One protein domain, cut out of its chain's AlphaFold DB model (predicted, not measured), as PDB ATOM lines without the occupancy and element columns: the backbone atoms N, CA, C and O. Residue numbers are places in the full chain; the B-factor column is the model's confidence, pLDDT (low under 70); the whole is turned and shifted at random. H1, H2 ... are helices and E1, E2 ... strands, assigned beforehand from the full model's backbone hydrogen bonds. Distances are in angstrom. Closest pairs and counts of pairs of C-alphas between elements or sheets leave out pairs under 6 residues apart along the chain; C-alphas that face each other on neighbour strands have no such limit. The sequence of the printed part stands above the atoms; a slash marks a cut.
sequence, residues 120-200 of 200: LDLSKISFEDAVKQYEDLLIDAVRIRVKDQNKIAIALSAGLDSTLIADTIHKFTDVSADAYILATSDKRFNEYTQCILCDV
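AT A GLANCE: This is residues 120 to 200 of the 200 residues of a protein of Polynucleobacter sp (UniProt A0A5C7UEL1). The short helix H2 packs between a two-strand parallel ribbon, E1 and E2, and the long helix H1, which crosses it and sticks out as an arm. Residues 181 to 200, with no named element, loop out beyond the ribbon and fold back. The printed part has 81 residues, with two named helices and two named strands in the order H1, E1, H2, E2, and its class is mixed, helices and strands. The whole is loose, radius of gyration of the C-alphas 15.6 A, spanning 49 by 33 by 22 A.

IN THESE COORDINATES: Find C-alpha 127 at (-29.410, -30.962, 58.642); H1 runs 28.7 A to residue 146. Next come E1, residues 151 to 155, H2, residues 160 to 172, 17.5 A, and E2, residues 176 to 180, ending at (-47.637, -17.402, 33.850).

HOW THE PARTS SIT: E1, H2 and E2 form a strand-helix-strand unit, parallel neighbour strands joined through a helix, with a right-handed crossover. See N 152 and O 176, 2.8 A apart. H1 touches H2 with residues 138 to 143 alone, closest C-alphas Ile 139 and Thr 168, 6.3 A, only just about perpendicular at 72 degrees. Every O i to N i+4 pair is within hydrogen-bond range in H2, 15 of 16 in H1.

THE WHOLE: The farthest C-alphas, Lys 124 and Ser 185, are 48.7 A apart. The printed part has no cut; pLDDT is under 70 at residues 192 to 200.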
ATOM      1  N   LEU A 120     -32.743 -17.276  66.013       82.31
ATOM      2  CA  LEU A 120     -32.784 -18.721  66.202       82.31
ATOM      3  C   LEU A 120     -31.381 -19.252  66.516       82.31
ATOM      4  O   LEU A 120     -30.400 -18.877  65.872       82.31
ATOM      5  N   ASP A 121     -31.291 -20.131  67.513       84.62
ATOM      6  CA  ASP A 121     -30.093 -20.921  67.785       84.62
ATOM      7  C   ASP A 121     -30.138 -22.204  66.949       84.62
ATOM      8  O   ASP A 121     -30.786 -23.185  67.313       84.62
ATOM      9  N   LEU A 122     -29.451 -22.182  65.807       82.69
ATOM     10  CA  LEU A 122     -29.390 -23.310  64.878       82.69
ATOM     11  C   LEU A 122     -28.337 -24.357  65.272       82.69
ATOM     12  O   LEU A 122     -28.182 -25.353  64.577       82.69
ATOM     13  N   SER A 123     -27.612 -24.182  66.386       84.62
ATOM     14  CA  SER A 123     -26.580 -25.146  66.806       84.62
ATOM     15  C   SER A 123     -27.143 -26.499  67.263       84.62
ATOM     16  O   SER A 123     -26.388 -27.453  67.444       84.62
ATOM     17  N   LYS A 124     -28.464 -26.585  67.456       86.31
ATOM     18  CA  LYS A 124     -29.158 -27.739  68.042       86.31
ATOM     19  C   LYS A 124     -29.996 -28.545  67.053       86.31
ATOM     20  O   LYS A 124     -30.688 -29.462  67.486       86.31
ATOM     21  N   ILE A 125     -29.972 -28.207  65.766       91.69
ATOM     22  CA  ILE A 125     -30.758 -28.894  64.737       91.69
ATOM     23  C   ILE A 125     -29.828 -29.634  63.772       91.69
ATOM     24  O   ILE A 125     -28.811 -29.090  63.344       91.69
ATOM     25  N   SER A 126     -30.155 -30.891  63.463       94.25
ATOM     26  CA  SER A 126     -29.465 -31.636  62.405       94.25
ATOM     27  C   SER A 126     -29.845 -31.074  61.032       94.25
ATOM     28  O   SER A 126     -30.843 -30.364  60.893       94.25
ATOM     29  N   PHE A 127     -29.062 -31.384  59.999       94.00
ATOM     30  CA  PHE A 127     -29.410 -30.962  58.642       94.00
ATOM     31  C   PHE A 127     -30.738 -31.592  58.196       94.00
ATOM     32  O   PHE A 127     -31.599 -30.904  57.656       94.00
ATOM     33  N   GLU A 128     -30.933 -32.875  58.488       96.25
ATOM     34  CA  GLU A 128     -32.127 -33.635  58.126       96.25
ATOM     35  C   GLU A 128     -33.383 -33.080  58.812       96.25
ATOM     36  O   GLU A 128     -34.414 -32.891  58.163       96.25
ATOM     37  N   ASP A 129     -33.288 -32.747  60.102       94.88
ATOM     38  CA  ASP A 129     -34.398 -32.132  60.837       94.88
ATOM     39  C   ASP A 129     -34.697 -30.718  60.329       94.88
ATOM     40  O   ASP A 129     -35.862 -30.324  60.269       94.88
ATOM     41  N   ALA A 130     -33.670 -29.955  59.942       93.81
ATOM     42  CA  ALA A 130     -33.842 -28.620  59.375       93.81
ATOM     43  C   ALA A 130     -34.555 -28.664  58.019       93.81
ATOM     44  O   ALA A 130     -35.462 -27.865  57.785       93.81
ATOM     45  N   VAL A 131     -34.193 -29.615  57.153       95.50
ATOM     46  CA  VAL A 131     -34.870 -29.841  55.867       95.50
ATOM     47  C   VAL A 131     -36.338 -30.190  56.091       95.50
ATOM     48  O   VAL A 131     -37.209 -29.578  55.478       95.50
ATOM     49  N   LYS A 132     -36.624 -31.112  57.017       96.31
ATOM     50  CA  LYS A 132     -37.999 -31.507  57.326       96.31
ATOM     51  C   LYS A 132     -38.825 -30.348  57.890       96.31
ATOM     52  O   LYS A 132     -39.940 -30.116  57.439       96.31
ATOM     53  N   GLN A 133     -38.274 -29.594  58.842       94.88
ATOM     54  CA  GLN A 133     -38.958 -28.425  59.402       94.88
ATOM     55  C   GLN A 133     -39.223 -27.357  58.339       94.88
ATOM     56  O   GLN A 133     -40.285 -26.738  58.347       94.88
ATOM     57  N   TYR A 134     -38.280 -27.140  57.423       95.06
ATOM     58  CA  TYR A 134     -38.475 -26.225  56.306       95.06
ATOM     59  C   TYR A 134     -39.614 -26.683  55.388       95.06
ATOM     60  O   TYR A 134     -40.473 -25.871  55.055       95.06
ATOM     61  N   GLU A 135     -39.647 -27.965  55.013       96.75
ATOM     62  CA  GLU A 135     -40.708 -28.537  54.179       96.75
ATOM     63  C   GLU A 135     -42.086 -28.384  54.843       96.75
ATOM     64  O   GLU A 135     -43.010 -27.855  54.224       96.75
ATOM     65  N   ASP A 136     -42.203 -28.736  56.128       97.19
ATOM     66  CA  ASP A 136     -43.446 -28.594  56.896       97.19
ATOM     67  C   ASP A 136     -43.926 -27.127  56.935       97.19
ATOM     68  O   ASP A 136     -45.104 -26.839  56.697       97.19
ATOM     69  N   LEU A 137     -43.013 -26.181  57.191       95.88
ATOM     70  CA  LEU A 137     -43.319 -24.745  57.235       95.88
ATOM     71  C   LEU A 137     -43.686 -24.177  55.860       95.88
ATOM     72  O   LEU A 137     -44.572 -23.327  55.766       95.88
ATOM     73  N   LEU A 138     -43.020 -24.626  54.796       97.38
ATOM     74  CA  LEU A 138     -43.319 -24.226  53.425       97.38
ATOM     75  C   LEU A 138     -44.720 -24.695  53.015       97.38
ATOM     76  O   LEU A 138     -45.508 -23.897  52.501       97.38
ATOM     77  N   ILE A 139     -45.046 -25.963  53.284       97.44
ATOM     78  CA  ILE A 139     -46.364 -26.537  53.003       97.44
ATOM     79  C   ILE A 139     -47.451 -25.764  53.756       97.44
ATOM     80  O   ILE A 139     -48.463 -25.390  53.159       97.44
ATOM     81  N   ASP A 140     -47.248 -25.483  55.046       96.88
ATOM     82  CA  ASP A 140     -48.195 -24.702  55.847       96.88
ATOM     83  C   ASP A 140     -48.367 -23.273  55.303       96.88
ATOM     84  O   ASP A 140     -49.489 -22.811  55.072       96.88
ATOM     85  N   ALA A 141     -47.261 -22.594  54.986       95.69
ATOM     86  CA  ALA A 141     -47.278 -21.238  54.442       95.69
ATOM     87  C   ALA A 141     -48.025 -21.136  53.102       95.69
ATOM     88  O   ALA A 141     -48.709 -20.130  52.862       95.69
ATOM     89  N   VAL A 142     -47.902 -22.155  52.243       95.62
ATOM     90  CA  VAL A 142     -48.636 -22.276  50.975       95.62
ATOM     91  C   VAL A 142     -50.116 -22.533  51.238       95.62
ATOM     92  O   VAL A 142     -50.961 -21.793  50.729       95.62
ATOM     93  N   ARG A 143     -50.448 -23.516  52.083       95.06
ATOM     94  CA  ARG A 143     -51.837 -23.872  52.416       95.06
ATOM     95  C   ARG A 143     -52.624 -22.698  52.969       95.06
ATOM     96  O   ARG A 143     -53.752 -22.478  52.543       95.06
ATOM     97  N   ILE A 144     -52.030 -21.914  53.868       94.31
ATOM     98  CA  ILE A 144     -52.681 -20.727  54.440       94.31
ATOM     99  C   ILE A 144     -53.035 -19.703  53.349       94.31
ATOM    100  O   ILE A 144     -54.087 -19.072  53.429       94.31
ATOM    101  N   ARG A 145     -52.191 -19.543  52.320       93.12
ATOM    102  CA  ARG A 145     -52.376 -18.543  51.252       93.12
ATOM    103  C   ARG A 145     -53.363 -18.965  50.173       93.12
ATOM    104  O   ARG A 145     -54.025 -18.103  49.607       93.12
ATOM    105  N   VAL A 146     -53.459 -20.261  49.888       94.44
ATOM    106  CA  VAL A 146     -54.401 -20.789  48.886       94.44
ATOM    107  C   VAL A 146     -55.706 -21.289  49.504       94.44
ATOM    108  O   VAL A 146     -56.589 -21.765  48.794       94.44
ATOM    109  N   LYS A 147     -55.846 -21.175  50.827       92.38
ATOM    110  CA  LYS A 147     -57.058 -21.551  51.547       92.38
ATOM    111  C   LYS A 147     -58.281 -20.859  50.935       92.38
ATOM    112  O   LYS A 147     -58.253 -19.667  50.627       92.38
ATOM    113  N   ASP A 148     -59.349 -21.631  50.766       91.06
ATOM    114  CA  ASP A 148     -60.630 -21.189  50.204       91.06
ATOM    115  C   ASP A 148     -60.551 -20.685  48.745       91.06
ATOM    116  O   ASP A 148     -61.496 -20.075  48.242       91.06
ATOM    117  N   GLN A 149     -59.445 -20.955  48.037       92.31
ATOM    118  CA  GLN A 149     -59.317 -20.696  46.604       92.31
ATOM    119  C   GLN A 149     -59.627 -21.963  45.808       92.31
ATOM    120  O   GLN A 149     -59.079 -23.024  46.077       92.31
ATOM    121  N   ASN A 150     -60.466 -21.847  44.776       89.62
ATOM    122  CA  ASN A 150     -60.697 -22.950  43.832       89.62
ATOM    123  C   ASN A 150     -59.665 -22.951  42.694       89.62
ATOM    124  O   ASN A 150     -59.314 -24.000  42.156       89.62
ATOM    125  N   LYS A 151     -59.205 -21.758  42.301       94.19
ATOM    126  CA  LYS A 151     -58.245 -21.557  41.219       94.19
ATOM    127  C   LYS A 151     -57.408 -20.303  41.465       94.19
ATOM    128  O   LYS A 151     -57.952 -19.292  41.904       94.19
ATOM    129  N   ILE A 152     -56.116 -20.364  41.152       93.88
ATOM    130  CA  ILE A 152     -55.156 -19.266  41.320       93.88
ATOM    131  C   ILE A 152     -54.289 -19.073  40.071       93.88
ATOM    132  O   ILE A 152     -54.216 -19.939  39.201       93.88
ATOM    133  N   ALA A 153     -53.607 -17.931  40.016       93.75
ATOM    134  CA  ALA A 153     -52.551 -17.644  39.054       93.75
ATOM    135  C   ALA A 153     -51.200 -17.605  39.778       93.75
ATOM    136  O   ALA A 153     -51.091 -16.997  40.845       93.75
ATOM    137  N   ILE A 154     -50.175 -18.219  39.192       91.31
ATOM    138  CA  ILE A 154     -48.806 -18.212  39.717       91.31
ATOM    139  C   ILE A 154     -47.904 -17.503  38.712       91.31
ATOM    140  O   ILE A 154     -47.852 -17.882  37.544       91.31
ATOM    141  N   ALA A 155     -47.176 -16.488  39.176       89.12
ATOM    142  CA  ALA A 155     -46.047 -15.940  38.434       89.12
ATOM    143  C   ALA A 155     -44.868 -16.907  38.582       89.12
ATOM    144  O   ALA A 155     -44.296 -17.050  39.665       89.12
ATOM    145  N   LEU A 156     -44.561 -17.612  37.504       87.31
ATOM    146  CA  LEU A 156     -43.556 -18.652  37.459       87.31
ATOM    147  C   LEU A 156     -42.308 -18.116  36.767       87.31
ATOM    148  O   LEU A 156     -42.386 -17.564  35.672       87.31
ATOM    149  N   SER A 157     -41.166 -18.339  37.403       83.88
ATOM    150  CA  SER A 157     -39.857 -18.090  36.816       83.88
ATOM    151  C   SER A 157     -39.105 -19.408  36.665       83.88
ATOM    152  O   SER A 157     -39.520 -20.449  37.167       83.88
ATOM    153  N   ALA A 158     -37.960 -19.375  35.992       76.62
ATOM    154  CA  ALA A 158     -37.050 -20.519  35.921       76.62
ATOM    155  C   ALA A 158     -36.265 -20.775  37.227       76.62
ATOM    156  O   ALA A 158     -35.366 -21.615  37.265       76.62
ATOM    157  N   GLY A 159     -36.551 -20.007  38.280       83.25
ATOM    158  CA  GLY A 159     -35.876 -20.099  39.565       83.25
ATOM    159  C   GLY A 159     -36.399 -21.236  40.437       83.25
ATOM    160  O   GLY A 159     -37.518 -21.727  40.269       83.25
ATOM    161  N   LEU A 160     -35.587 -21.617  41.421       87.88
ATOM    162  CA  LEU A 160     -35.942 -22.639  42.403       87.88
ATOM    163  C   LEU A 160     -37.148 -22.214  43.255       87.88
ATOM    164  O   LEU A 160     -38.032 -23.028  43.485       87.88
ATOM    165  N   ASP A 161     -37.227 -20.945  43.660       90.81
ATOM    166  CA  ASP A 161     -38.242 -20.463  44.607       90.81
ATOM    167  C   ASP A 161     -39.677 -20.562  44.062       90.81
ATOM    168  O   ASP A 161     -40.556 -21.151  44.691       90.81
ATOM    169  N   SER A 162     -39.926 -20.002  42.874       90.44
ATOM    170  CA  SER A 162     -41.256 -20.009  42.248       90.44
ATOM    171  C   SER A 162     -41.668 -21.421  41.828       90.44
ATOM    172  O   SER A 162     -42.827 -21.800  42.013       90.44
ATOM    173  N   THR A 163     -40.712 -22.228  41.353       90.38
ATOM    174  CA  THR A 163     -40.923 -23.646  41.033       90.38
ATOM    175  C   THR A 163     -41.290 -24.448  42.278       90.38
ATOM    176  O   THR A 163     -42.220 -25.245  42.238       90.38
ATOM    177  N   LEU A 164     -40.613 -24.209  43.402       93.38
ATOM    178  CA  LEU A 164     -40.880 -24.892  44.664       93.38
ATOM    179  C   LEU A 164     -42.266 -24.533  45.221       93.38
ATOM    180  O   LEU A 164     -42.980 -25.415  45.698       93.38
ATOM    181  N   ILE A 165     -42.689 -23.270  45.112       94.81
ATOM    182  CA  ILE A 165     -44.057 -22.858  45.471       94.81
ATOM    183  C   ILE A 165     -45.086 -23.556  44.571       94.81
ATOM    184  O   ILE A 165     -46.063 -24.103  45.083       94.81
ATOM    185  N   ALA A 166     -44.865 -23.572  43.252       93.38
ATOM    186  CA  ALA A 166     -45.762 -24.224  42.300       93.38
ATOM    187  C   ALA A 166     -45.878 -25.740  42.552       93.38
ATOM    188  O   ALA A 166     -46.989 -26.265  42.610       93.38
ATOM    189  N   ASP A 167     -44.753 -26.424  42.782       93.50
ATOM    190  CA  ASP A 167     -44.714 -27.850  43.132       93.50
ATOM    191  C   ASP A 167     -45.436 -28.127  44.456       93.50
ATOM    192  O   ASP A 167     -46.230 -29.064  44.555       93.50
ATOM    193  N   THR A 168     -45.235 -27.269  45.461       95.81
ATOM    194  CA  THR A 168     -45.902 -27.406  46.763       95.81
ATOM    195  C   THR A 168     -47.421 -27.275  46.627       95.81
ATOM    196  O   THR A 168     -48.165 -28.056  47.224       95.81
ATOM    197  N   ILE A 169     -47.896 -26.320  45.822       95.31
ATOM    198  CA  ILE A 169     -49.327 -26.154  45.528       95.31
ATOM    199  C   ILE A 169     -49.868 -27.413  44.849       95.31
ATOM    200  O   ILE A 169     -50.872 -27.958  45.307       95.31
ATOM    201  N   HIS A 170     -49.180 -27.898  43.812       93.81
ATOM    202  CA  HIS A 170     -49.589 -29.071  43.043       93.81
ATOM    203  C   HIS A 170     -49.662 -30.350  43.891       93.81
ATOM    204  O   HIS A 170     -50.610 -31.119  43.762       93.81
ATOM    205  N   LYS A 171     -48.678 -30.587  44.768       95.19
ATOM    206  CA  LYS A 171     -48.591 -31.826  45.558       95.19
ATOM    207  C   LYS A 171     -49.446 -31.833  46.819       95.19
ATOM    208  O   LYS A 171     -49.886 -32.901  47.240       95.19
ATOM    209  N   PHE A 172     -49.626 -30.683  47.471       96.06
ATOM    210  CA  PHE A 172     -50.145 -30.636  48.845       96.06
ATOM    211  C   PHE A 172     -51.468 -29.882  49.003       96.06
ATOM    212  O   PHE A 172     -51.913 -29.689  50.147       96.06
ATOM    213  N   THR A 173     -52.088 -29.464  47.895       94.75
ATOM    214  CA  THR A 173     -53.367 -28.742  47.865       94.75
ATOM    215  C   THR A 173     -54.229 -29.203  46.685       94.75
ATOM    216  O   THR A 173     -53.701 -29.682  45.690       94.75
ATOM    217  N   ASP A 174     -55.547 -29.007  46.772       94.06
ATOM    218  CA  ASP A 174     -56.489 -29.316  45.681       94.06
ATOM    219  C   ASP A 174     -56.763 -28.101  44.767       94.06
ATOM    220  O   ASP A 174     -57.724 -28.081  43.994       94.06
ATOM    221  N   VAL A 175     -55.954 -27.043  44.883       94.88
ATOM    222  CA  VAL A 175     -56.172 -25.777  44.178       94.88
ATOM    223  C   VAL A 175     -55.611 -25.863  42.762       94.88
ATOM    224  O   VAL A 175     -54.438 -26.168  42.559       94.88
ATOM    225  N   SER A 176     -56.433 -25.533  41.764       92.06
ATOM    226  CA  SER A 176     -55.970 -25.427  40.376       92.06
ATOM    227  C   SER A 176     -55.105 -24.177  40.192       92.06
ATOM    228  O   SER A 176     -55.489 -23.091  40.625       92.06
ATOM    229  N   ALA A 177     -53.957 -24.296  39.525       91.88
ATOM    230  CA  ALA A 177     -53.054 -23.174  39.286       91.88
ATOM    231  C   ALA A 177     -52.762 -22.994  37.792       91.88
ATOM    232  O   ALA A 177     -52.296 -23.923  37.136       91.88
ATOM    233  N   ASP A 178     -52.990 -21.786  37.275       91.06
ATOM    234  CA  ASP A 178     -52.479 -21.370  35.967       91.06
ATOM    235  C   ASP A 178     -51.109 -20.703  36.168       91.06
ATOM    236  O   ASP A 178     -50.990 -19.723  36.909       91.06
ATOM    237  N   ALA A 179     -50.069 -21.222  35.515       89.56
ATOM    238  CA  ALA A 179     -48.728 -20.653  35.574       89.56
ATOM    239  C   ALA A 179     -48.504 -19.643  34.439       89.56
ATOM    240  O   ALA A 179     -48.790 -19.917  33.273       89.56
ATOM    241  N   TYR A 180     -47.950 -18.482  34.782       88.62
ATOM    242  CA  TYR A 180     -47.637 -17.402  33.850       88.62
ATOM    243  C   TYR A 180     -46.157 -17.057  33.935       88.62
ATOM    244  O   TYR A 180     -45.635 -16.848  35.025       88.62
ATOM    245  N   ILE A 181     -45.502 -16.953  32.783       87.19
ATOM    246  CA  ILE A 181     -44.074 -16.641  32.670       87.19
ATOM    247  C   ILE A 181     -43.921 -15.299  31.956       87.19
ATOM    248  O   ILE A 181     -44.645 -15.011  30.997       87.19
ATOM    249  N   LEU A 182     -42.960 -14.482  32.390       84.19
ATOM    250  CA  LEU A 182     -42.621 -13.250  31.688       84.19
ATOM    251  C   LEU A 182     -41.741 -13.552  30.466       84.19
ATOM    252  O   LEU A 182     -40.605 -14.013  30.585       84.19
ATOM    253  N   ALA A 183     -42.249 -13.232  29.277       83.25
ATOM    254  CA  ALA A 183     -41.498 -13.326  28.030       83.25
ATOM    255  C   ALA A 183     -41.162 -11.929  27.501       83.25
ATOM    256  O   ALA A 183     -42.044 -11.087  27.325       83.25
ATOM    257  N   THR A 184     -39.882 -11.685  27.216       83.38
ATOM    258  CA  THR A 184     -39.415 -10.414  26.640       83.38
ATOM    259  C   THR A 184     -38.444 -10.660  25.485       83.38
ATOM    260  O   THR A 184     -37.852 -11.735  25.367       83.38
ATOM    261  N   SER A 185     -38.260  -9.662  24.615       84.69
ATOM    262  CA  SER A 185     -37.269  -9.727  23.532       84.69
ATOM    263  C   SER A 185     -35.822  -9.639  24.033       84.69
ATOM    264  O   SER A 185     -34.901 -10.036  23.316       84.69
ATOM    265  N   ASP A 186     -35.599  -9.120  25.245       84.00
ATOM    266  CA  ASP A 186     -34.278  -9.085  25.868       84.00
ATOM    267  C   ASP A 186     -33.994 -10.428  26.546       84.00
ATOM    268  O   ASP A 186     -34.574 -10.773  27.575       84.00
ATOM    269  N   LYS A 187     -33.055 -11.187  25.976       75.62
ATOM    270  CA  LYS A 187     -32.680 -12.522  26.464       75.62
ATOM    271  C   LYS A 187     -32.233 -12.541  27.928       75.62
ATOM    272  O   LYS A 187     -32.305 -13.596  28.547       75.62
ATOM    273  N   ARG A 188     -31.772 -11.414  28.483       75.12
ATOM    274  CA  ARG A 188     -31.350 -11.319  29.892       75.12
ATOM    275  C   ARG A 188     -32.521 -11.414  30.867       75.12
ATOM    276  O   ARG A 188     -32.322 -11.845  31.993       75.12
ATOM    277  N   PHE A 189     -33.712 -11.016  30.427       71.94
ATOM    278  CA  PHE A 189     -34.929 -10.955  31.238       71.94
ATOM    279  C   PHE A 189     -36.035 -11.864  30.687       71.94
ATOM    280  O   PHE A 189     -37.195 -11.726  31.061       71.94
ATOM    281  N   ASN A 190     -35.709 -12.741  29.733       73.00
ATOM    282  CA  ASN A 190     -36.673 -13.645  29.123       73.00
ATOM    283  C   ASN A 190     -36.690 -14.985  29.865       73.00
ATOM    284  O   ASN A 190     -35.802 -15.818  29.679       73.00
ATOM    285  N   GLU A 191     -37.724 -15.205  30.672       74.38
ATOM    286  CA  GLU A 191     -37.859 -16.421  31.477       74.38
ATOM    287  C   GLU A 191     -38.415 -17.606  30.668       74.38
ATOM    288  O   GLU A 191     -38.259 -18.760  31.067       74.38
ATOM    289  N   TYR A 192     -38.980 -17.353  29.479       67.50
ATOM    290  CA  TYR A 192     -39.566 -18.381  28.610       67.50
ATOM    291  C   TYR A 192     -38.567 -19.478  28.213       67.50
ATOM    292  O   TYR A 192     -38.909 -20.653  28.156       67.50
ATOM    293  N   THR A 193     -37.311 -19.113  27.947       57.75
ATOM    294  CA  THR A 193     -36.280 -20.062  27.487       57.75
ATOM    295  C   THR A 193     -35.589 -20.828  28.614       57.75
ATOM    296  O   THR A 193     -34.733 -21.662  28.333       57.75
ATOM    297  N   GLN A 194     -35.894 -20.509  29.872       55.09
ATOM    298  CA  GLN A 194     -35.203 -21.056  31.042       55.09
ATOM    299  C   GLN A 194     -36.099 -21.974  31.883       55.09
ATOM    300  O   GLN A 194     -35.599 -22.643  32.782       55.09
ATOM    301  N   CYS A 195     -37.407 -22.013  31.620       50.25
ATOM    302  CA  CYS A 195     -38.344 -22.793  32.417       50.25
ATOM    303  C   CYS A 195     -38.149 -24.303  32.179       50.25
ATOM    304  O   CYS A 195     -38.217 -24.772  31.045       50.25
ATOM    305  N   ILE A 196     -37.895 -25.054  33.258       52.72
ATOM    306  CA  ILE A 196     -37.634 -26.511  33.250       52.72
ATOM    307  C   ILE A 196     -38.903 -27.305  33.620       52.72
ATOM    308  O   ILE A 196     -38.845 -28.508  33.857       52.72
ATOM    309  N   LEU A 197     -40.079 -26.671  33.659       49.75
ATOM    310  CA  LEU A 197     -41.327 -27.401  33.883       49.75
ATOM    311  C   LEU A 197     -41.741 -28.123  32.594       49.75
ATOM    312  O   LEU A 197     -42.530 -27.635  31.790       49.75
ATOM    313  N   CYS A 198     -41.115 -29.283  32.403       38.19
ATOM    314  CA  CYS A 198     -41.557 -30.358  31.533       38.19
ATOM    315  C   CYS A 198     -42.919 -30.855  32.023       38.19
ATOM    316  O   CYS A 198     -43.021 -31.240  33.184       38.19
ATOM    317  N   ASP A 199     -43.909 -30.844  31.129       33.28
ATOM    318  CA  ASP A 199     -45.131 -31.658  31.144       33.28
ATOM    319  C   ASP A 199     -45.605 -32.119  32.538       33.28
ATOM    320  O   ASP A 199     -45.306 -33.238  32.968       33.28
ATOM    321  N   VAL A 200     -46.367 -31.259  33.223       35.06
ATOM    322  CA  VAL A 200     -47.259 -31.655  34.331       35.06
ATOM    323  C   VAL A 200     -48.680 -31.747  33.799       35.06
ATOM    324  O   VAL A 200     -49.106 -30.781  33.125       35.06
TER     325      VAL A 200